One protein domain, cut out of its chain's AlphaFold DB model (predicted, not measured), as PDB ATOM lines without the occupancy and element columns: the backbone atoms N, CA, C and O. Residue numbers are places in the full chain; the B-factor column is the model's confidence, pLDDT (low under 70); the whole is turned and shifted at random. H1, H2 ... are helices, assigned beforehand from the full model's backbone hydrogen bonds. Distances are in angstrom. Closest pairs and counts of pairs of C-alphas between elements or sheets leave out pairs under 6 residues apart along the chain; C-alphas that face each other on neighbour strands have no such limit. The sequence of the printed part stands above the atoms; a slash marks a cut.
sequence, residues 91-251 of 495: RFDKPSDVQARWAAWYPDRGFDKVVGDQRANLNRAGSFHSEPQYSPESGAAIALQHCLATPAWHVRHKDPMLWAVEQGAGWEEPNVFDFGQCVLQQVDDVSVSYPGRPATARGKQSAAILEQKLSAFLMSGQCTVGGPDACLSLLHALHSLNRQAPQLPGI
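What this domain is: This is residues 91 to 251 of the 495 residues of an uncharacterized protein of Duganella sp. Root198D2 (UniProt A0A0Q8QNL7). Three helices, H5, H6 and H7, touch one another in a triangle, and H2 crosses H6 on one side of it, with H1 crossing H2 beyond. Short H3 and H4 sit near the start of H7, H8 is a last turn by the end of H6, and long loops, residues 106 to 135 and 185 to 200, run on the side away from H8. The printed part has 161 residues, with eight named helices in the order H1 to H8 and no named strand; the class is all helix, though the helices hold 75 residues, under half. It is compact, with a radius of gyration of the C-alphas of 14.8 A, and rounded, spanning 40 by 38 by 32 A.

How they stand to each other: Start at H1, residues 95 to 105, which touches residues 141 to 145 alone of H2, residues 136 to 147, about perpendicular at 86 degrees; the closest C-alphas are those of Val 98 and Ala 141, 6.5 A apart. Next, H3, residues 150 to 154, touches H4, residues 160 to 167, at Ala 152 and Pro 160, whose C-alphas are 5.4 A apart. H5, residues 179 to 184, and H6, residues 201 to 218, form a helical hairpin, a steep tilt of 39 degrees, opposite ways, with the closest C-alphas, of Leu 184 and Gly 203, 4.0 A apart. H6 touches H2 about perpendicular at 79 degrees, with residues 202 to 210 alone; look at Ala 140 and Ser 206, the closest C-alphas, 4.2 A apart. H7, residues 231 to 241, makes a second helical hairpin with H6, a shallow tilt of 32 degrees, closest at the C-alphas of Glu 211 and Leu 238, 6.0 A apart. H7 also touches H5, where the closest C-alphas, of Gly 180 and Leu 241, are 3.8 A apart. H4 and H7 only just touch, with 3 pairs of C-alphas within 8 A, closest at Met 161 and Ser 233, 6.6 A apart. H8, residues 248 to 251, only just touches H6, also with 3 pairs, closest at the C-alphas of Leu 218 and Ile 251, 6.4 A apart. The helix packing is mostly crossed, few pairs being at a shallow tilt. Among the pairs apart are H1 and H6. Every O i to N i+4 pair is within hydrogen-bond range in H1 to H7; H8 is too short for one.

Where its parts are: Find C-alpha 95 at (-82.237, 225.954, -29.599), where H1 begins; it runs 15.7 A. H2 runs 15.9 A and H7 15.3 A. H6, the longest helix, runs 25.8 A from C-alpha 201 at (-87.328, 228.863, -7.887). H8 ends at C-alpha 251, at (-65.634, 227.805, -24.943).

The domain as a whole: The C-alphas farthest apart, of Gln 133 and Glu 166, are 41.4 A apart. The printed part has no cut. The links H1 to H2, H4 to H5, H5 to H6 and H6 to H7 are long. Mean pLDDT of the printed part is 80.1; 38 residues are under 70, among them residues 109 to 129, 172 to 177 and 188 to 196 of the model.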
ATOM      1  N   ARG A  91     -87.991 217.791 -24.290       92.19
ATOM      2  CA  ARG A  91     -86.518 217.715 -24.187       92.19
ATOM      3  C   ARG A  91     -85.790 218.362 -25.358       92.19
ATOM      4  O   ARG A  91     -86.267 218.273 -26.486       92.19
ATOM      5  N   PHE A  92     -84.637 218.966 -25.142       95.31
ATOM      6  CA  PHE A  92     -83.875 219.609 -26.219       95.31
ATOM      7  C   PHE A  92     -82.388 219.569 -25.907       95.31
ATOM      8  O   PHE A  92     -82.007 219.609 -24.739       95.31
ATOM      9  N   ASP A  93     -81.548 219.524 -26.933       95.31
ATOM     10  CA  ASP A  93     -80.097 219.639 -26.767       95.31
ATOM     11  C   ASP A  93     -79.581 220.986 -27.274       95.31
ATOM     12  O   ASP A  93     -78.568 221.488 -26.785       95.31
ATOM     13  N   LYS A  94     -80.317 221.611 -28.198       94.69
ATOM     14  CA  LYS A  94     -79.992 222.917 -28.775       94.69
ATOM     15  C   LYS A  94     -81.246 223.738 -29.116       94.69
ATOM     16  O   LYS A  94     -82.335 223.176 -29.254       94.69
ATOM     17  N   PRO A  95     -81.119 225.067 -29.272       92.75
ATOM     18  CA  PRO A  95     -82.237 225.954 -29.599       92.75
ATOM     19  C   PRO A  95     -83.044 225.550 -30.838       92.75
ATOM     20  O   PRO A  95     -84.274 225.624 -30.812       92.75
ATOM     21  N   SER A  96     -82.393 225.088 -31.910       92.25
ATOM     22  CA  SER A  96     -83.110 224.646 -33.112       92.25
ATOM     23  C   SER A  96     -84.022 223.438 -32.879       92.25
ATOM     24  O   SER A  96     -85.019 223.315 -33.589       92.25
ATOM     25  N   ASP A  97     -83.782 222.602 -31.861       93.81
ATOM     26  CA  ASP A  97     -84.698 221.509 -31.500       93.81
ATOM     27  C   ASP A  97     -86.026 222.062 -30.964       93.81
ATOM     28  O   ASP A  97     -87.103 221.553 -31.288       93.81
ATOM     29  N   VAL A  98     -85.957 223.135 -30.166       90.12
ATOM     30  CA  VAL A  98     -87.136 223.840 -29.641       90.12
ATOM     31  C   VAL A  98     -87.906 224.490 -30.788       90.12
ATOM     32  O   VAL A  98     -89.123 224.318 -30.882       90.12
ATOM     33  N   GLN A  99     -87.207 225.165 -31.710       87.12
ATOM     34  CA  GLN A  99     -87.835 225.742 -32.904       87.12
ATOM     35  C   GLN A  99     -88.498 224.667 -33.773       87.12
ATOM     36  O   GLN A  99     -89.659 224.820 -34.144       87.12
ATOM     37  N   ALA A 100     -87.792 223.574 -34.074       88.06
ATOM     38  CA  ALA A 100     -88.296 222.497 -34.922       88.06
ATOM     39  C   ALA A 100     -89.534 221.827 -34.316       88.06
ATOM     40  O   ALA A 100     -90.506 221.560 -35.024       88.06
ATOM     41  N   ARG A 101     -89.536 221.605 -32.998       89.19
ATOM     42  CA  ARG A 101     -90.697 221.073 -32.279       89.19
ATOM     43  C   ARG A 101     -91.906 221.993 -32.399       89.19
ATOM     44  O   ARG A 101     -92.991 221.526 -32.739       89.19
ATOM     45  N   TRP A 102     -91.733 223.289 -32.151       84.88
ATOM     46  CA  TRP A 102     -92.852 224.225 -32.233       84.88
ATOM     47  C   TRP A 102     -93.351 224.442 -33.653       84.88
ATOM     48  O   TRP A 102     -94.561 224.534 -33.843       84.88
ATOM     49  N   ALA A 103     -92.459 224.460 -34.642       84.38
ATOM     50  CA  ALA A 103     -92.837 224.499 -36.049       84.38
ATOM     51  C   ALA A 103     -93.634 223.246 -36.451       84.38
ATOM     52  O   ALA A 103     -94.643 223.355 -37.144       84.38
ATOM     53  N   ALA A 104     -93.244 222.066 -35.954       86.81
ATOM     54  CA  ALA A 104     -93.970 220.822 -36.198       86.81
ATOM     55  C   ALA A 104     -95.357 220.817 -35.540       86.81
ATOM     56  O   ALA A 104     -96.324 220.340 -36.131       86.81
ATOM     57  N   TRP A 105     -95.477 221.348 -34.321       87.00
ATOM     58  CA  TRP A 105     -96.755 221.380 -33.615       87.00
ATOM     59  C   TRP A 105     -97.665 222.497 -34.110       87.00
ATOM     60  O   TRP A 105     -98.851 222.254 -34.265       87.00
ATOM     61  N   TYR A 106     -97.163 223.693 -34.409       83.62
ATOM     62  CA  TYR A 106     -97.960 224.858 -34.815       83.62
ATOM     63  C   TYR A 106     -97.407 225.510 -36.092       83.62
ATOM     64  O   TYR A 106     -96.905 226.638 -36.031       83.62
ATOM     65  N   PRO A 107     -97.540 224.859 -37.261       79.06
ATOM     66  CA  PRO A 107     -96.996 225.383 -38.515       79.06
ATOM     67  C   PRO A 107     -97.586 226.755 -38.882       79.06
ATOM     68  O   PRO A 107     -96.868 227.650 -39.322       79.06
ATOM     69  N   ASP A 108     -98.869 226.981 -38.586       72.69
ATOM     70  CA  ASP A 108     -99.562 228.238 -38.906       72.69
ATOM     71  C   ASP A 108     -99.135 229.425 -38.024       72.69
ATOM     72  O   ASP A 108     -99.443 230.578 -38.333       72.69
ATOM     73  N   ARG A 109     -98.413 229.174 -36.918       67.06
ATOM     74  CA  ARG A 109     -97.932 230.234 -36.011       67.06
ATOM     75  C   ARG A 109     -96.608 230.860 -36.439       67.06
ATOM     76  O   ARG A 109     -96.153 231.801 -35.796       67.06
ATOM     77  N   GLY A 110     -96.051 230.436 -37.574       53.50
ATOM     78  CA  GLY A 110     -95.111 231.257 -38.330       53.50
ATOM     79  C   GLY A 110     -93.773 231.523 -37.641       53.50
ATOM     80  O   GLY A 110     -93.220 232.608 -37.825       53.50
ATOM     81  N   PHE A 111     -93.205 230.537 -36.932       55.91
ATOM     82  CA  PHE A 111     -91.774 230.565 -36.575       55.91
ATOM     83  C   PHE A 111     -90.876 230.757 -37.815       55.91
ATOM     84  O   PHE A 111     -89.780 231.298 -37.705       55.91
ATOM     85  N   ASP A 112     -91.400 230.413 -38.996       51.31
ATOM     86  CA  ASP A 112     -90.765 230.561 -40.305       51.31
ATOM     87  C   ASP A 112     -91.042 231.899 -41.008       51.31
ATOM     88  O   ASP A 112     -90.707 232.051 -42.184       51.31
ATOM     89  N   LYS A 113     -91.638 232.902 -40.340       55.25
ATOM     90  CA  LYS A 113     -91.667 234.265 -40.899       55.25
ATOM     91  C   LYS A 113     -90.251 234.834 -40.869       55.25
ATOM     92  O   LYS A 113     -89.860 235.520 -39.928       55.25
ATOM     93  N   VAL A 114     -89.488 234.503 -41.906       59.22
ATOM     94  CA  VAL A 114     -88.145 235.015 -42.151       59.22
ATOM     95  C   VAL A 114     -88.253 236.514 -42.345       59.22
ATOM     96  O   VAL A 114     -88.960 236.996 -43.236       59.22
ATOM     97  N   VAL A 115     -87.548 237.255 -41.503       61.22
ATOM     98  CA  VAL A 115     -87.402 238.690 -41.690       61.22
ATOM     99  C   VAL A 115     -86.076 238.921 -42.397       61.22
ATOM    100  O   VAL A 115     -85.019 238.551 -41.892       61.22
ATOM    101  N   GLY A 116     -86.166 239.453 -43.618       55.66
ATOM    102  CA  GLY A 116     -85.003 239.903 -44.380       55.66
ATOM    103  C   GLY A 116     -84.430 241.206 -43.822       55.66
ATOM    104  O   GLY A 116     -84.957 241.776 -42.868       55.66
ATOM    105  N   ASP A 117     -83.389 241.716 -44.470       54.50
ATOM    106  CA  ASP A 117     -82.511 242.772 -43.944       54.50
ATOM    107  C   ASP A 117     -83.176 244.135 -43.644       54.50
ATOM    108  O   ASP A 117     -82.511 245.017 -43.124       54.50
ATOM    109  N   GLN A 118     -84.468 244.344 -43.939       52.28
ATOM    110  CA  GLN A 118     -85.095 245.680 -43.958       52.28
ATOM    111  C   GLN A 118     -86.309 245.890 -43.031       52.28
ATOM    112  O   GLN A 118     -87.077 246.830 -43.243       52.28
ATOM    113  N   ARG A 119     -86.546 245.061 -42.005       55.09
ATOM    114  CA  ARG A 119     -87.654 245.320 -41.054       55.09
ATOM    115  C   ARG A 119     -87.176 245.348 -39.605       55.09
ATOM    116  O   ARG A 119     -86.874 244.311 -39.030       55.09
ATOM    117  N   ALA A 120     -87.200 246.545 -39.017       51.44
ATOM    118  CA  ALA A 120     -86.866 246.801 -37.614       51.44
ATOM    119  C   ALA A 120     -87.914 246.265 -36.616       51.44
ATOM    120  O   ALA A 120     -87.598 246.037 -35.454       51.44
ATOM    121  N   ASN A 121     -89.154 246.019 -37.059       52.47
ATOM    122  CA  ASN A 121     -90.214 245.494 -36.195       52.47
ATOM    123  C   ASN A 121     -90.304 243.973 -36.326       52.47
ATOM    124  O   ASN A 121     -91.116 243.440 -37.090       52.47
ATOM    125  N   LEU A 122     -89.451 243.281 -35.575       56.16
ATOM    126  CA  LEU A 122     -89.612 241.856 -35.327       56.16
ATOM    127  C   LEU A 122     -90.692 241.679 -34.254       56.16
ATOM    128  O   LEU A 122     -90.463 241.952 -33.079       56.16
ATOM    129  N   ASN A 123     -91.889 241.248 -34.658       53.09
ATOM    130  CA  ASN A 123     -92.882 240.796 -33.687       53.09
ATOM    131  C   ASN A 123     -92.344 239.545 -32.986       53.09
ATOM    132  O   ASN A 123     -91.784 238.668 -33.647       53.09
ATOM    133  N   ARG A 124     -92.549 239.462 -31.669       56.53
ATOM    134  CA  ARG A 124     -92.181 238.295 -30.865       56.53
ATOM    135  C   ARG A 124     -92.726 237.016 -31.502       56.53
ATOM    136  O   ARG A 124     -93.873 236.996 -31.965       56.53
ATOM    137  N   ALA A 125     -91.953 235.934 -31.450       52.88
ATOM    138  CA  ALA A 125     -92.528 234.607 -31.601       52.88
ATOM    139  C   ALA A 125     -93.690 234.468 -30.601       52.88
ATOM    140  O   ALA A 125     -93.535 234.827 -29.434       52.88
ATOM    141  N   GLY A 126     -94.865 234.008 -31.046       53.28
ATOM    142  CA  GLY A 126     -96.007 233.827 -30.147       53.28
ATOM    143  C   GLY A 126     -95.579 233.000 -28.932       53.28
ATOM    144  O   GLY A 126     -95.164 231.853 -29.094       53.28
ATOM    145  N   SER A 127     -95.603 233.603 -27.742       55.03
ATOM    146  CA  SER A 127     -95.046 232.993 -26.537       55.03
ATOM    147  C   SER A 127     -96.038 232.002 -25.944       55.03
ATOM    148  O   SER A 127     -97.166 232.375 -25.627       55.03
ATOM    149  N   PHE A 128     -95.609 230.753 -25.780       64.12
ATOM    150  CA  PHE A 128     -96.257 229.816 -24.869       64.12
ATOM    151  C   PHE A 128     -95.756 230.099 -23.451       64.12
ATOM    152  O   PHE A 128     -94.591 230.460 -23.261       64.12
ATOM    153  N   HIS A 129     -96.647 229.991 -22.474       69.25
ATOM    154  CA  HIS A 129     -96.312 230.149 -21.065       69.25
ATOM    155  C   HIS A 129     -96.021 228.773 -20.468       69.25
ATOM    156  O   HIS A 129     -96.551 227.768 -20.935       69.25
ATOM    157  N   SER A 130     -95.132 228.716 -19.480       70.75
ATOM    158  CA  SER A 130     -94.903 227.478 -18.740       70.75
ATOM    159  C   SER A 130     -95.973 227.330 -17.672       70.75
ATOM    160  O   SER A 130     -96.136 228.251 -16.878       70.75
ATOM    161  N   GLU A 131     -96.626 226.173 -17.616       79.12
ATOM    162  CA  GLU A 131     -97.541 225.842 -16.522       79.12
ATOM    163  C   GLU A 131     -96.770 225.315 -15.294       79.12
ATOM    164  O   GLU A 131     -95.692 224.723 -15.458       79.12
ATOM    165  N   PRO A 132     -97.320 225.447 -14.070       80.44
ATOM    166  CA  PRO A 132     -96.653 225.011 -12.837       80.44
ATOM    167  C   PRO A 132     -96.248 223.530 -12.824       80.44
ATOM    168  O   PRO A 132     -95.230 223.160 -12.241       80.44
ATOM    169  N   GLN A 133     -97.031 222.671 -13.479       85.56
ATOM    170  CA  GLN A 133     -96.806 221.225 -13.554       85.56
ATOM    171  C   GLN A 133     -95.741 220.807 -14.578       85.56
ATOM    172  O   GLN A 133     -95.386 219.631 -14.646       85.56
ATOM    173  N   TYR A 134     -95.216 221.728 -15.391       89.25
ATOM    174  CA  TYR A 134     -94.211 221.373 -16.391       89.25
ATOM    175  C   TYR A 134     -92.933 220.850 -15.732       89.25
ATOM    176  O   TYR A 134     -92.401 221.456 -14.792       89.25
ATOM    177  N   SER A 135     -92.356 219.801 -16.324       92.06
ATOM    178  CA  SER A 135     -91.036 219.309 -15.925       92.06
ATOM    179  C   SER A 135     -89.990 220.441 -15.966       92.06
ATOM    180  O   SER A 135     -90.155 221.410 -16.721       92.06
ATOM    181  N   PRO A 136     -88.903 220.358 -15.174       92.38
ATOM    182  CA  PRO A 136     -87.834 221.353 -15.226       92.38
ATOM    183  C   PRO A 136     -87.260 221.562 -16.637       92.38
ATOM    184  O   PRO A 136     -87.053 222.702 -17.047       92.38
ATOM    185  N   GLU A 137     -87.055 220.489 -17.413       94.44
ATOM    186  CA  GLU A 137     -86.514 220.590 -18.780       94.44
ATOM    187  C   GLU A 137     -87.521 221.223 -19.751       94.44
ATOM    188  O   GLU A 137     -87.144 222.093 -20.537       94.44
ATOM    189  N   SER A 138     -88.815 220.897 -19.648       92.38
ATOM    190  CA  SER A 138     -89.859 221.588 -20.416       92.38
ATOM    191  C   SER A 138     -89.932 223.077 -20.062       92.38
ATOM    192  O   SER A 138     -90.074 223.923 -20.944       92.38
ATOM    193  N   GLY A 139     -89.776 223.422 -18.781       90.62
ATOM    194  CA  GLY A 139     -89.680 224.808 -18.319       90.62
ATOM    195  C   GLY A 139     -88.530 225.578 -18.940       90.62
ATOM    196  O   GLY A 139     -88.729 226.702 -19.402       90.62
ATOM    197  N   ALA A 140     -87.359 224.947 -18.992       92.75
ATOM    198  CA  ALA A 140     -86.169 225.486 -19.632       92.75
ATOM    199  C   ALA A 140     -86.370 225.691 -21.143       92.75
ATOM    200  O   ALA A 140     -85.943 226.712 -21.677       92.75
ATOM    201  N   ALA A 141     -87.059 224.771 -21.829       91.81
ATOM    202  CA  ALA A 141     -87.368 224.901 -23.255       91.81
ATOM    203  C   ALA A 141     -88.264 226.120 -23.538       91.81
ATOM    204  O   ALA A 141     -87.994 226.892 -24.462       91.81
ATOM    205  N   ILE A 142     -89.298 226.323 -22.712       87.62
ATOM    206  CA  ILE A 142     -90.171 227.502 -22.787       87.62
ATOM    207  C   ILE A 142     -89.383 228.780 -22.482       87.62
ATOM    208  O   ILE A 142     -89.494 229.755 -23.223       87.62
ATOM    209  N   ALA A 143     -88.546 228.771 -21.440       88.56
ATOM    210  CA  ALA A 143     -87.706 229.913 -21.089       88.56
ATOM    211  C   ALA A 143     -86.764 230.295 -22.235       88.56
ATOM    212  O   ALA A 143     -86.662 231.468 -22.580       88.56
ATOM    213  N   LEU A 144     -86.124 229.314 -22.879       90.06
ATOM    214  CA  LEU A 144     -85.250 229.550 -24.026       90.06
ATOM    215  C   LEU A 144     -85.995 230.239 -25.170       90.06
ATOM    216  O   LEU A 144     -85.519 231.241 -25.693       90.06
ATOM    217  N   GLN A 145     -87.167 229.724 -25.537       85.12
ATOM    218  CA  GLN A 145     -88.000 230.306 -26.587       85.12
ATOM    219  C   GLN A 145     -88.455 231.730 -26.250       85.12
ATOM    220  O   GLN A 145     -88.516 232.582 -27.132       85.12
ATOM    221  N   HIS A 146     -88.798 231.968 -24.986       81.88
ATOM    222  CA  HIS A 146     -89.326 233.236 -24.506       81.88
ATOM    223  C   HIS A 146     -88.250 234.316 -24.370       81.88
ATOM    224  O   HIS A 146     -88.530 235.479 -24.635       81.88
ATOM    225  N   CYS A 147     -87.052 233.926 -23.934       83.94
ATOM    226  CA  CYS A 147     -85.993 234.844 -23.527       83.94
ATOM    227  C   CYS A 147     -84.903 235.039 -24.578       83.94
ATOM    228  O   CYS A 147     -84.211 236.058 -24.550       83.94
ATOM    229  N   LEU A 148     -84.679 234.071 -25.477       86.25
ATOM    230  CA  LEU A 148     -83.679 234.240 -26.527       86.25
ATOM    231  C   LEU A 148     -84.155 235.308 -27.513       86.25
ATOM    232  O   LEU A 148     -85.282 235.249 -28.005       86.25
ATOM    233  N   ALA A 149     -83.261 236.249 -27.813       81.25
ATOM    234  CA  ALA A 149     -83.529 237.411 -28.645       81.25
ATOM    235  C   ALA A 149     -84.276 237.046 -29.939       81.25
ATOM    236  O   ALA A 149     -83.869 236.151 -30.682       81.25
ATOM    237  N   THR A 150     -85.341 237.790 -30.248       80.31
ATOM    238  CA  THR A 150     -86.179 237.570 -31.441       80.31
ATOM    239  C   THR A 150     -85.367 237.460 -32.752       80.31
ATOM    240  O   THR A 150     -85.666 236.562 -33.549       80.31
ATOM    241  N   PRO A 151     -84.302 238.264 -32.990       81.19
ATOM    242  CA  PRO A 151     -83.435 238.080 -34.154       81.19
ATOM    243  C   PRO A 151     -82.846 236.668 -34.291       81.19
ATOM    244  O   PRO A 151     -82.766 236.160 -35.406       81.19
ATOM    245  N   ALA A 152     -82.492 235.996 -33.190       85.94
ATOM    246  CA  ALA A 152     -81.926 234.645 -33.237       85.94
ATOM    247  C   ALA A 152     -82.881 233.636 -33.900       85.94
ATOM    248  O   ALA A 152     -82.444 232.732 -34.607       85.94
ATOM    249  N   TRP A 153     -84.193 233.817 -33.733       82.69
ATOM    250  CA  TRP A 153     -85.204 232.926 -34.303       82.69
ATOM    251  C   TRP A 153     -85.533 233.254 -35.766       82.69
ATOM    252  O   TRP A 153     -85.636 232.346 -36.604       82.69
ATOM    253  N   HIS A 154     -85.687 234.543 -36.080       78.19
ATOM    254  CA  HIS A 154     -86.348 235.001 -37.310       78.19
ATOM    255  C   HIS A 154     -85.411 235.560 -38.380       78.19
ATOM    256  O   HIS A 154     -85.776 235.582 -39.559       78.19
ATOM    257  N   VAL A 155     -84.213 236.004 -38.001       79.06
ATOM    258  CA  VAL A 155     -83.276 236.622 -38.939       79.06
ATOM    259  C   VAL A 155     -82.452 235.541 -39.633       79.06
ATOM    260  O   VAL A 155     -81.939 234.604 -39.015       79.06
ATOM    261  N   ARG A 156     -82.340 235.656 -40.958       79.69
ATOM    262  CA  ARG A 156     -81.470 234.823 -41.801       79.69
ATOM    263  C   ARG A 156     -80.341 235.689 -42.346       79.69
ATOM    264  O   ARG A 156     -80.262 235.960 -43.536       79.69
ATOM    265  N   HIS A 157     -79.501 236.140 -41.426       80.50
ATOM    266  CA  HIS A 157     -78.300 236.916 -41.700       80.50
ATOM    267  C   HIS A 157     -77.053 236.060 -41.446       80.50
ATOM    268  O   HIS A 157     -77.165 234.954 -40.908       80.50
ATOM    269  N   LYS A 158     -75.866 236.570 -41.807       82.81
ATOM    270  CA  LYS A 158     -74.586 235.908 -41.505       82.81
ATOM    271  C   LYS A 158     -74.479 235.558 -40.025       82.81
ATOM    272  O   LYS A 158     -74.087 234.446 -39.720       82.81
ATOM    273  N   ASP A 159     -74.888 236.485 -39.161       85.94
ATOM    274  CA  ASP A 159     -75.055 236.304 -37.720       85.94
ATOM    275  C   ASP A 159     -76.198 237.231 -37.225       85.94
ATOM    276  O   ASP A 159     -76.305 238.363 -37.721       85.94
ATOM    277  N   PRO A 160     -77.081 236.783 -36.307       85.31
ATOM    278  CA  PRO A 160     -78.199 237.589 -35.806       85.31
ATOM    279  C   PRO A 160     -77.783 238.821 -34.990       85.31
ATOM    280  O   PRO A 160     -78.450 239.852 -35.065       85.31
ATOM    281  N   MET A 161     -76.691 238.737 -34.224       83.50
ATOM    282  CA  MET A 161     -76.154 239.873 -33.470       83.50
ATOM    283  C   MET A 161     -75.508 240.884 -34.415       83.50
ATOM    284  O   MET A 161     -75.684 242.086 -34.241       83.50
ATOM    285  N   LEU A 162     -74.813 240.407 -35.454       83.06
ATOM    286  CA  LEU A 162     -74.288 241.276 -36.511       83.06
ATOM    287  C   LEU A 162     -75.415 242.057 -37.203       83.06
ATOM    288  O   LEU A 162     -75.296 243.267 -37.377       83.06
ATOM    289  N   TRP A 163     -76.518 241.384 -37.540       83.25
ATOM    290  CA  TRP A 163     -77.691 242.043 -38.115       83.25
ATOM    291  C   TRP A 163     -78.252 243.123 -37.186       83.25
ATOM    292  O   TRP A 163     -78.531 244.230 -37.638       83.25
ATOM    293  N   ALA A 164     -78.382 242.828 -35.888       78.25
ATOM    294  CA  ALA A 164     -78.906 243.784 -34.914       78.25
ATOM    295  C   ALA A 164     -78.052 245.062 -34.877       78.25
ATOM    296  O   ALA A 164     -78.580 246.167 -35.017       78.25
ATOM    297  N   VAL A 165     -76.724 244.901 -34.832       76.06
ATOM    298  CA  VAL A 165     -75.771 246.016 -34.902       76.06
ATOM    299  C   VAL A 165     -75.934 246.806 -36.202       76.06
ATOM    300  O   VAL A 165     -76.013 248.031 -36.156       76.06
ATOM    301  N   GLU A 166     -76.004 246.133 -37.353       75.81
ATOM    302  CA  GLU A 166     -76.102 246.769 -38.675       75.81
ATOM    303  C   GLU A 166     -77.406 247.536 -38.898       75.81
ATOM    304  O   GLU A 166     -77.397 248.567 -39.572       75.81
ATOM    305  N   GLN A 167     -78.505 247.059 -38.317       73.62
ATOM    306  CA  GLN A 167     -79.816 247.695 -38.420       73.62
ATOM    307  C   GLN A 167     -80.092 248.703 -37.296       73.62
ATOM    308  O   GLN A 167     -81.134 249.358 -37.313       73.62
ATOM    309  N   GLY A 168     -79.194 248.827 -36.309       67.75
ATOM    310  CA  GLY A 168     -79.463 249.592 -35.087       67.75
ATOM    311  C   GLY A 168     -80.677 249.055 -34.318       67.75
ATOM    312  O   GLY A 168     -81.369 249.817 -33.646       67.75
ATOM    313  N   ALA A 169     -80.969 247.762 -34.468       70.81
ATOM    314  CA  ALA A 169     -82.036 247.088 -33.748       70.81
ATOM    315  C   ALA A 169     -81.513 246.653 -32.377       70.81
ATOM    316  O   ALA A 169     -80.380 246.194 -32.274       70.81
ATOM    317  N   GLY A 170     -82.347 246.755 -31.340       66.12
ATOM    318  CA  GLY A 170     -81.991 246.228 -30.026       66.12
ATOM    319  C   GLY A 170     -81.783 244.714 -30.089       66.12
ATOM    320  O   GLY A 170     -82.669 243.986 -30.541       66.12
ATOM    321  N   TRP A 171     -80.615 244.242 -29.645       70.06
ATOM    322  CA  TRP A 171     -80.374 242.806 -29.460       70.06
ATOM    323  C   TRP A 171     -81.172 242.229 -28.282       70.06
ATOM    324  O   TRP A 171     -81.663 241.103 -28.347       70.06
ATOM    325  N   GLU A 172     -81.289 242.994 -27.201       65.75
ATOM    326  CA  GLU A 172     -82.028 242.603 -25.998       65.75
ATOM    327  C   GLU A 172     -83.509 242.972 -26.133       65.75
ATOM    328  O   GLU A 172     -83.861 243.920 -26.841       65.75
ATOM    329  N   GLU A 173     -84.397 242.202 -25.492       53.41
ATOM    330  CA  GLU A 173     -85.833 242.453 -25.610       53.41
ATOM    331  C   GLU A 173     -86.180 243.849 -25.059       53.41
ATOM    332  O   GLU A 173     -85.825 244.183 -23.925       53.41
ATOM    333  N   PRO A 174     -86.942 244.674 -25.800       38.22
ATOM    334  CA  PRO A 174     -87.508 245.877 -25.225       38.22
ATOM    335  C   PRO A 174     -88.437 245.438 -24.087       38.22
ATOM    336  O   PRO A 174     -89.452 244.794 -24.343       38.22
ATOM    337  N   ASN A 175     -88.084 245.791 -22.846       36.56
ATOM    338  CA  ASN A 175     -88.775 245.499 -21.573       36.56
ATOM    339  C   ASN A 175     -88.314 244.266 -20.776       36.56
ATOM    340  O   ASN A 175     -88.777 244.107 -19.645       36.56
ATOM    341  N   VAL A 176     -87.383 243.452 -21.280       47.06
ATOM    342  CA  VAL A 176     -86.728 242.405 -20.480       47.06
ATOM    343  C   VAL A 176     -85.234 242.693 -20.474       47.06
ATOM    344  O   VAL A 176     -84.646 242.973 -21.512       47.06
ATOM    345  N   PHE A 177     -84.619 242.683 -19.290       57.53
ATOM    346  CA  PHE A 177     -83.161 242.722 -19.204       57.53
ATOM    347  C   PHE A 177     -82.553 241.513 -19.939       57.53
ATOM    348  O   PHE A 177     -83.282 240.621 -20.374       57.53
ATOM    349  N   ASP A 178     -81.226 241.499 -20.080       76.00
ATOM    350  CA  ASP A 178     -80.453 240.440 -20.731       76.00
ATOM    351  C   ASP A 178     -80.977 238.994 -20.497       76.00
ATOM    352  O   ASP A 178     -81.655 238.671 -19.518       76.00
ATOM    353  N   PHE A 179     -80.690 238.091 -21.442       86.88
ATOM    354  CA  PHE A 179     -81.249 236.727 -21.502       86.88
ATOM    355  C   PHE A 179     -81.302 235.989 -20.150       86.88
ATOM    356  O   PHE A 179     -82.306 235.359 -19.814       86.88
ATOM    357  N   GLY A 180     -80.229 236.061 -19.364       89.06
ATOM    358  CA  GLY A 180     -80.122 235.391 -18.077       89.06
ATOM    359  C   GLY A 180     -81.106 235.930 -17.049       89.06
ATOM    360  O   GLY A 180     -81.742 235.143 -16.345       89.06
ATOM    361  N   GLN A 181     -81.305 237.248 -16.993       86.44
ATOM    362  CA  GLN A 181     -82.302 237.835 -16.112       86.44
ATOM    363  C   GLN A 181     -83.726 237.439 -16.517       86.44
ATOM    364  O   GLN A 181     -84.517 237.094 -15.636       86.44
ATOM    365  N   CYS A 182     -84.032 237.410 -17.819       84.94
ATOM    366  CA  CYS A 182     -85.311 236.899 -18.319       84.94
ATOM    367  C   CYS A 182     -85.592 235.477 -17.810       84.94
ATOM    368  O   CYS A 182     -86.649 235.208 -17.238       84.94
ATOM    369  N   VAL A 183     -84.614 234.575 -17.955       89.75
ATOM    370  CA  VAL A 183     -84.741 233.179 -17.518       89.75
ATOM    371  C   VAL A 183     -84.903 233.091 -16.001       89.75
ATOM    372  O   VAL A 183     -85.794 232.402 -15.510       89.75
ATOM    373  N   LEU A 184     -84.074 233.805 -15.235       89.38
ATOM    374  CA  LEU A 184     -84.093 233.764 -13.769       89.38
ATOM    375  C   LEU A 184     -85.408 234.284 -13.170       89.38
ATOM    376  O   LEU A 184     -85.777 233.876 -12.068       89.38
ATOM    377  N   GLN A 185     -86.108 235.171 -13.877       86.12
ATOM    378  CA  GLN A 185     -87.382 235.752 -13.456       86.12
ATOM    379  C   GLN A 185     -88.608 234.965 -13.939       86.12
ATOM    380  O   GLN A 185     -89.732 235.367 -13.634       86.12
ATOM    381  N   GLN A 186     -88.414 233.848 -14.649       83.75
ATOM    382  CA  GLN A 186     -89.504 232.981 -15.091       83.75
ATOM    383  C   GLN A 186     -90.378 232.564 -13.904       83.75
ATOM    384  O   GLN A 186     -89.894 231.963 -12.947       83.75
ATOM    385  N   VAL A 187     -91.669 232.861 -13.968       78.56
ATOM    386  CA  VAL A 187     -92.673 232.412 -12.998       78.56
ATOM    387  C   VAL A 187     -93.491 231.264 -13.582       78.56
ATOM    388  O   VAL A 187     -93.482 231.032 -14.790       78.56
ATOM    389  N   ASP A 188     -94.200 230.560 -12.707       66.50
ATOM    390  CA  ASP A 188     -95.118 229.488 -13.085       66.50
ATOM    391  C   ASP A 188     -96.475 230.021 -13.614       66.50
ATOM    392  O   ASP A 188     -97.315 229.221 -14.006       66.50
ATOM    393  N   ASP A 189     -96.706 231.350 -13.628       58.88
ATOM    394  CA  ASP A 189     -97.946 231.991 -14.108       58.88
ATOM    395  C   ASP A 189     -97.751 232.947 -15.303       58.88
ATOM    396  O   ASP A 189     -96.645 233.345 -15.665       58.88
ATOM    397  N   VAL A 190     -98.870 233.294 -15.946       49.72
ATOM    398  CA  VAL A 190     -99.014 233.898 -17.287       49.72
ATOM    399  C   VAL A 190     -98.368 235.286 -17.474       49.72
ATOM    400  O   VAL A 190     -98.416 235.841 -18.574       49.72
ATOM    401  N   SER A 191     -97.757 235.886 -16.452       44.78
ATOM    402  CA  SER A 191     -97.209 237.242 -16.556       44.78
ATOM    403  C   SER A 191     -95.680 237.269 -16.570       44.78
ATOM    404  O   SER A 191     -95.005 236.888 -15.615       44.78
ATOM    405  N   VAL A 192     -95.108 237.788 -17.665       46.97
ATOM    406  CA  VAL A 192     -93.698 238.197 -17.690       46.97
ATOM    407  C   VAL A 192     -93.533 239.252 -16.604       46.97
ATOM    408  O   VAL A 192     -94.133 240.328 -16.666       46.97
ATOM    409  N   SER A 193     -92.793 238.905 -15.558       48.12
ATOM    410  CA  SER A 193     -92.589 239.794 -14.425       48.12
ATOM    411  C   SER A 193     -91.844 241.053 -14.875       48.12
ATOM    412  O   SER A 193     -90.838 240.969 -15.570       48.12
ATOM    413  N   TYR A 194     -92.344 242.219 -14.460       49.16
ATOM    414  CA  TYR A 194     -91.712 243.520 -14.704       49.16
ATOM    415  C   TYR A 194     -90.231 243.525 -14.249       49.16
ATOM    416  O   TYR A 194     -89.900 242.853 -13.261       49.16
ATOM    417  N   PRO A 195     -89.354 244.313 -14.900       55.06
ATOM    418  CA  PRO A 195     -87.947 244.450 -14.529       55.06
ATOM    419  C   PRO A 195     -87.735 244.690 -13.019       55.06
ATOM    420  O   PRO A 195     -88.426 245.496 -12.399       55.06
ATOM    421  N   GLY A 196     -86.750 243.994 -12.429       59.72
ATOM    422  CA  GLY A 196     -86.309 244.190 -11.035       59.72
ATOM    423  C   GLY A 196     -86.787 243.156 -10.006       59.72
ATOM    424  O   GLY A 196     -86.456 243.282  -8.828       59.72
ATOM    425  N   ARG A 197     -87.530 242.115 -10.409       71.50
ATOM    426  CA  ARG A 197     -87.892 241.017  -9.494       71.50
ATOM    427  C   ARG A 197     -86.710 240.085  -9.180       71.50
ATOM    428  O   ARG A 197     -85.851 239.882 -10.041       71.50
ATOM    429  N   PRO A 198     -86.656 239.504  -7.967       80.50
ATOM    430  CA  PRO A 198     -85.646 238.509  -7.626       80.50
ATOM    431  C   PRO A 198     -85.822 237.232  -8.457       80.50
ATOM    432  O   PRO A 198     -86.918 236.930  -8.928       80.50
ATOM    433  N   ALA A 199     -84.740 236.463  -8.591       87.06
ATOM    434  CA  ALA A 199     -84.782 235.161  -9.247       87.06
ATOM    435  C   ALA A 199     -85.756 234.202  -8.537       87.06
ATOM    436  O   ALA A 199     -85.698 234.049  -7.311       87.06
ATOM    437  N   THR A 200     -86.606 233.526  -9.304       88.31
ATOM    438  CA  THR A 200     -87.614 232.585  -8.792       88.31
ATOM    439  C   THR A 200     -87.028 231.174  -8.644       88.31
ATOM    440  O   THR A 200     -85.939 230.875  -9.142       88.31
ATOM    441  N   ALA A 201     -87.738 230.270  -7.958       89.62
ATOM    442  CA  ALA A 201     -87.328 228.863  -7.887       89.62
ATOM    443  C   ALA A 201     -87.341 228.200  -9.275       89.62
ATOM    444  O   ALA A 201     -86.379 227.521  -9.637       89.62
ATOM    445  N   ARG A 202     -88.389 228.462 -10.066       87.81
ATOM    446  CA  ARG A 202     -88.529 227.974 -11.439       87.81
ATOM    447  C   ARG A 202     -87.414 228.485 -12.345       87.81
ATOM    448  O   ARG A 202     -86.723 227.690 -12.972       87.81
ATOM    449  N   GLY A 203     -87.180 229.795 -12.347       90.12
ATOM    450  CA  GLY A 203     -86.147 230.431 -13.157       90.12
ATOM    451  C   GLY A 203     -84.742 229.934 -12.824       90.12
ATOM    452  O   GLY A 203     -83.947 229.711 -13.731       90.12
ATOM    453  N   LYS A 204     -84.438 229.653 -11.547       93.19
ATOM    454  CA  LYS A 204     -83.165 229.018 -11.152       93.19
ATOM    455  C   LYS A 204     -83.008 227.600 -11.709       93.19
ATOM    456  O   LYS A 204     -81.913 227.243 -12.135       93.19
ATOM    457  N   GLN A 205     -84.077 226.800 -11.721       93.62
ATOM    458  CA  GLN A 205     -84.050 225.453 -12.309       93.62
ATOM    459  C   GLN A 205     -83.840 225.517 -13.826       93.62
ATOM    460  O   GLN A 205     -82.963 224.832 -14.352       93.62
ATOM    461  N   SER A 206     -84.587 226.385 -14.515       93.75
ATOM    462  CA  SER A 206     -84.430 226.615 -15.953       93.75
ATOM    463  C   SER A 206     -83.031 227.125 -16.297       93.75
ATOM    464  O   SER A 206     -82.413 226.616 -17.228       93.75
ATOM    465  N   ALA A 207     -82.496 228.073 -15.521       94.62
ATOM    466  CA  ALA A 207     -81.151 228.608 -15.708       94.62
ATOM    467  C   ALA A 207     -80.077 227.522 -15.590       94.62
ATOM    468  O   ALA A 207     -79.207 227.452 -16.451       94.62
ATOM    469  N   ALA A 208     -80.164 226.638 -14.590       96.38
ATOM    470  CA  ALA A 208     -79.207 225.543 -14.419       96.38
ATOM    471  C   ALA A 208     -79.225 224.561 -15.606       96.38
ATOM    472  O   ALA A 208     -78.174 224.151 -16.099       96.38
ATOM    473  N   ILE A 209     -80.418 224.214 -16.103       97.06
ATOM    474  CA  ILE A 209     -80.572 223.333 -17.270       97.06
ATOM    475  C   ILE A 209     -80.045 224.017 -18.535       97.06
ATOM    476  O   ILE A 209     -79.308 223.402 -19.304       97.06
ATOM    477  N   LEU A 210     -80.386 225.290 -18.750       97.31
ATOM    478  CA  LEU A 210     -79.923 226.048 -19.911       97.31
ATOM    479  C   LEU A 210     -78.412 226.267 -19.884       97.31
ATOM    480  O   LEU A 210     -77.772 226.081 -20.912       97.31
ATOM    481  N   GLU A 211     -77.824 226.580 -18.731       97.06
ATOM    482  CA  GLU A 211     -76.371 226.667 -18.570       97.06
ATOM    483  C   GLU A 211     -75.701 225.355 -18.991       97.06
ATOM    484  O   GLU A 211     -74.774 225.372 -19.803       97.06
ATOM    485  N   GLN A 212     -76.202 224.214 -18.504       96.88
ATOM    486  CA  GLN A 212     -75.671 222.896 -18.850       96.88
ATOM    487  C   GLN A 212     -75.788 222.607 -20.353       96.88
ATOM    488  O   GLN A 212     -74.801 222.217 -20.983       96.88
ATOM    489  N   LYS A 213     -76.978 222.790 -20.936       97.56
ATOM    490  CA  LYS A 213     -77.263 222.473 -22.346       97.56
ATOM    491  C   LYS A 213     -76.495 223.393 -23.296       97.56
ATOM    492  O   LYS A 213     -75.834 222.904 -24.210       97.56
ATOM    493  N   LEU A 214     -76.500 224.705 -23.046       97.00
ATOM    494  CA  LEU A 214     -75.752 225.678 -23.849       97.00
ATOM    495  C   LEU A 214     -74.245 225.443 -23.751       97.00
ATOM    496  O   LEU A 214     -73.566 225.448 -24.777       97.00
ATOM    497  N   SER A 215     -73.721 225.176 -22.550       96.31
ATOM    498  CA  SER A 215     -72.302 224.847 -22.375       96.31
ATOM    499  C   SER A 215     -71.928 223.585 -23.143       96.31
ATOM    500  O   SER A 215     -70.939 223.593 -23.872       96.31
ATOM    501  N   ALA A 216     -72.722 222.515 -23.032       96.00
ATOM    502  CA  ALA A 216     -72.476 221.261 -23.741       96.00
ATOM    503  C   ALA A 216     -72.512 221.443 -25.266       96.00
ATOM    504  O   ALA A 216     -71.629 220.940 -25.961       96.00
ATOM    505  N   PHE A 217     -73.485 222.195 -25.786       96.50
ATOM    506  CA  PHE A 217     -73.620 222.449 -27.219       96.50
ATOM    507  C   PHE A 217     -72.495 223.339 -27.771       96.50
ATOM    508  O   PHE A 217     -71.881 223.016 -28.787       96.50
ATOM    509  N   LEU A 218     -72.131 224.419 -27.075       95.62
ATOM    510  CA  LEU A 218     -70.978 225.245 -27.453       95.62
ATOM    511  C   LEU A 218     -69.665 224.441 -27.381       95.62
ATOM    512  O   LEU A 218     -68.810 224.541 -28.264       95.62
ATOM    513  N   MET A 219     -69.535 223.565 -26.380       94.50
ATOM    514  CA  MET A 219     -68.402 222.648 -26.228       94.50
ATOM    515  C   MET A 219     -68.424 221.444 -27.174       94.50
ATOM    516  O   MET A 219     -67.414 220.737 -27.239       94.50
ATOM    517  N   SER A 220     -69.477 221.212 -27.956       93.75
ATOM    518  CA  SER A 220     -69.448 220.223 -29.041       93.75
ATOM    519  C   SER A 220     -68.887 220.811 -30.342       93.75
ATOM    520  O   SER A 220     -68.473 220.060 -31.221       93.75
ATOM    521  N   GLY A 221     -68.822 222.146 -30.458       87.00
ATOM    522  CA  GLY A 221     -68.382 222.836 -31.677       87.00
ATOM    523  C   GLY A 221     -69.391 222.759 -32.828       87.00
ATOM    524  O   GLY A 221     -69.021 222.993 -33.972       87.00
ATOM    525  N   GLN A 222     -70.649 222.415 -32.534       89.88
ATOM    526  CA  GLN A 222     -71.721 222.266 -33.527       89.88
ATOM    527  C   GLN A 222     -72.563 223.534 -33.719       89.88
ATOM    528  O   GLN A 222     -73.519 223.515 -34.496       89.88
ATOM    529  N   CYS A 223     -72.245 224.618 -33.008       91.88
ATOM    530  CA  CYS A 223     -72.919 225.894 -33.209       91.88
ATOM    531  C   CYS A 223     -72.661 226.428 -34.626       91.88
ATOM    532  O   CYS A 223     -71.633 226.154 -35.252       91.88
ATOM    533  N   THR A 224     -73.632 227.162 -35.152       89.19
ATOM    534  CA  THR A 224     -73.627 227.673 -36.525       89.19
ATOM    535  C   THR A 224     -73.190 229.135 -36.560       89.19
ATOM    536  O   THR A 224     -72.979 229.772 -35.529       89.19
ATOM    537  N   VAL A 225     -73.054 229.695 -37.764       80.50
ATOM    538  CA  VAL A 225     -72.810 231.138 -37.932       80.50
ATOM    539  C   VAL A 225     -74.119 231.936 -37.787       80.50
ATOM    540  O   VAL A 225     -74.109 233.031 -37.247       80.50
ATOM    541  N   GLY A 226     -75.265 231.363 -38.184       84.62
ATOM    542  CA  GLY A 226     -76.566 232.041 -38.165       84.62
ATOM    543  C   GLY A 226     -77.709 231.215 -37.569       84.62
ATOM    544  O   GLY A 226     -77.566 230.015 -37.327       84.62
ATOM    545  N   GLY A 227     -78.863 231.861 -37.378       85.56
ATOM    546  CA  GLY A 227     -80.069 231.250 -36.808       85.56
ATOM    547  C   GLY A 227     -80.011 231.067 -35.284       85.56
ATOM    548  O   GLY A 227     -79.183 231.697 -34.619       85.56
ATOM    549  N   PRO A 228     -80.878 230.210 -34.712       89.00
ATOM    550  CA  PRO A 228     -80.998 230.081 -33.261       89.00
ATOM    551  C   PRO A 228     -79.819 229.332 -32.632       89.00
ATOM    552  O   PRO A 228     -79.567 229.492 -31.445       89.00
ATOM    553  N   ASP A 229     -79.060 228.573 -33.427       93.69
ATOM    554  CA  ASP A 229     -77.856 227.857 -32.992       93.69
ATOM    555  C   ASP A 229     -76.566 228.692 -33.158       93.69
ATOM    556  O   ASP A 229     -75.462 228.155 -33.029       93.69
ATOM    557  N   ALA A 230     -76.677 229.993 -33.468       92.44
ATOM    558  CA  ALA A 230     -75.528 230.855 -33.742       92.44
ATOM    559  C   ALA A 230     -74.573 230.962 -32.539       92.44
ATOM    560  O   ALA A 230     -74.991 231.303 -31.429       92.44
ATOM    561  N   CYS A 231     -73.274 230.723 -32.763       93.50
ATOM    562  CA  CYS A 231     -72.277 230.641 -31.689       93.50
ATOM    563  C   CYS A 231     -72.231 231.900 -30.810       93.50
ATOM    564  O   CYS A 231     -72.178 231.781 -29.588       93.50
ATOM    565  N   LEU A 232     -72.258 233.101 -31.404       89.88
ATOM    566  CA  LEU A 232     -72.180 234.354 -30.646       89.88
ATOM    567  C   LEU A 232     -73.448 234.607 -29.828       89.88
ATOM    568  O   LEU A 232     -73.347 234.959 -28.654       89.88
ATOM    569  N   SER A 233     -74.623 234.338 -30.402       90.50
ATOM    570  CA  SER A 233     -75.909 234.436 -29.704       90.50
ATOM    571  C   SER A 233     -75.955 233.529 -28.473       90.50
ATOM    572  O   SER A 233     -76.354 233.962 -27.393       90.50
ATOM    573  N   LEU A 234     -75.506 232.277 -28.614       94.38
ATOM    574  CA  LEU A 234     -75.499 231.308 -27.516       94.38
ATOM    575  C   LEU A 234     -74.406 231.572 -26.491       94.38
ATOM    576  O   LEU A 234     -74.635 231.387 -25.298       94.38
ATOM    577  N   LEU A 235     -73.244 232.056 -26.925       93.56
ATOM    578  CA  LEU A 235     -72.197 232.520 -26.024       93.56
ATOM    579  C   LEU A 235     -72.686 233.711 -25.183       93.56
ATOM    580  O   LEU A 235     -72.464 233.737 -23.973       93.56
ATOM    581  N   HIS A 236     -73.386 234.666 -25.800       89.62
ATOM    582  CA  HIS A 236     -73.991 235.798 -25.101       89.62
ATOM    583  C   HIS A 236     -75.051 235.335 -24.093       89.62
ATOM    584  O   HIS A 236     -75.055 235.787 -22.949       89.62
ATOM    585  N   ALA A 237     -75.919 234.404 -24.495       92.12
ATOM    586  CA  ALA A 237     -76.929 233.805 -23.627       92.12
ATOM    587  C   ALA A 237     -76.300 233.091 -22.414       92.12
ATOM    588  O   ALA A 237     -76.686 233.353 -21.275       92.12
ATOM    589  N   LEU A 238     -75.279 232.256 -22.636       94.25
ATOM    590  CA  LEU A 238     -74.559 231.563 -21.565       94.25
ATOM    591  C   LEU A 238     -73.867 232.546 -20.611       94.25
ATOM    592  O   LEU A 238     -73.975 232.402 -19.396       94.25
ATOM    593  N   HIS A 239     -73.189 233.565 -21.146       90.25
ATOM    594  CA  HIS A 239     -72.537 234.585 -20.326       90.25
ATOM    595  C   HIS A 239     -73.538 235.368 -19.474       90.25
ATOM    596  O   HIS A 239     -73.270 235.645 -18.307       90.25
ATOM    597  N   SER A 240     -74.692 235.710 -20.043       88.94
ATOM    598  CA  SER A 240     -75.760 236.405 -19.329       88.94
ATOM    599  C   SER A 240     -76.372 235.539 -18.216       88.94
ATOM    600  O   SER A 240     -76.611 236.046 -17.124       88.94
ATOM    601  N   LEU A 241     -76.543 234.228 -18.440       91.00
ATOM    602  CA  LEU A 241     -76.997 233.281 -17.408       91.00
ATOM    603  C   LEU A 241     -76.003 233.135 -16.254       91.00
ATOM    604  O   LEU A 241     -76.384 233.235 -15.089       91.00
ATOM    605  N   ASN A 242     -74.738 232.860 -16.578       90.38
ATOM    606  CA  ASN A 242     -73.696 232.616 -15.593       90.38
ATOM    607  C   ASN A 242     -72.330 233.075 -16.120       90.38
ATOM    608  O   ASN A 242     -71.609 232.336 -16.790       90.38
ATOM    609  N   ARG A 243     -71.922 234.292 -15.741       86.88
ATOM    610  CA  ARG A 243     -70.626 234.890 -16.127       86.88
ATOM    611  C   ARG A 243     -69.412 234.101 -15.616       86.88
ATOM    612  O   ARG A 243     -68.311 234.248 -16.155       86.88
ATOM    613  N   GLN A 244     -69.618 233.277 -14.589       88.12
ATOM    614  CA  GLN A 244     -68.601 232.474 -13.914       88.12
ATOM    615  C   GLN A 244     -68.691 230.979 -14.255       88.12
ATOM    616  O   GLN A 244     -68.030 230.177 -13.599       88.12
ATOM    617  N   ALA A 245     -69.466 230.591 -15.274       90.69
ATOM    618  CA  ALA A 245     -69.546 229.195 -15.693       90.69
ATOM    619  C   ALA A 245     -68.128 228.639 -15.980       90.69
ATOM    620  O   ALA A 245     -67.392 229.241 -16.775       90.69
ATOM    621  N   PRO A 246     -67.716 227.511 -15.363       90.88
ATOM    622  CA  PRO A 246     -66.346 226.992 -15.468       90.88
ATOM    623  C   PRO A 246     -65.905 226.660 -16.897       90.88
ATOM    624  O   PRO A 246     -64.717 226.649 -17.208       90.88
ATOM    625  N   GLN A 247     -66.861 226.366 -17.779       93.25
ATOM    626  CA  GLN A 247     -66.603 226.012 -19.170       93.25
ATOM    627  C   GLN A 247     -66.382 227.247 -20.058       93.25
ATOM    628  O   GLN A 247     -65.844 227.098 -21.155       93.25
ATOM    629  N   LEU A 248     -66.757 228.457 -19.611       93.38
ATOM    630  CA  LEU A 248     -66.684 229.675 -20.428       93.38
ATOM    631  C   LEU A 248     -65.280 229.969 -20.970       93.38
ATOM    632  O   LEU A 248     -65.194 230.214 -22.173       93.38
ATOM    633  N   PRO A 249     -64.188 229.918 -20.177       94.12
ATOM    634  CA  PRO A 249     -62.847 230.130 -20.718       94.12
ATOM    635  C   PRO A 249     -62.517 229.163 -21.861       94.12
ATOM    636  O   PRO A 249     -62.060 229.594 -22.918       94.12
ATOM    637  N   GLY A 250     -62.837 227.873 -21.707       93.88
ATOM    638  CA  GLY A 250     -62.607 226.858 -22.742       93.88
ATOM    639  C   GLY A 250     -63.469 227.053 -23.996       93.88
ATOM    640  O   GLY A 250     -62.979 226.889 -25.115       93.88
ATOM    641  N   ILE A 251     -64.736 227.453 -23.830       95.44
ATOM    642  CA  ILE A 251     -65.634 227.805 -24.943       95.44
ATOM    643  C   ILE A 251     -65.080 229.013 -25.702       95.44
ATOM    644  O   ILE A 251     -64.944 228.976 -26.925       95.44
TER     645      ILE A 251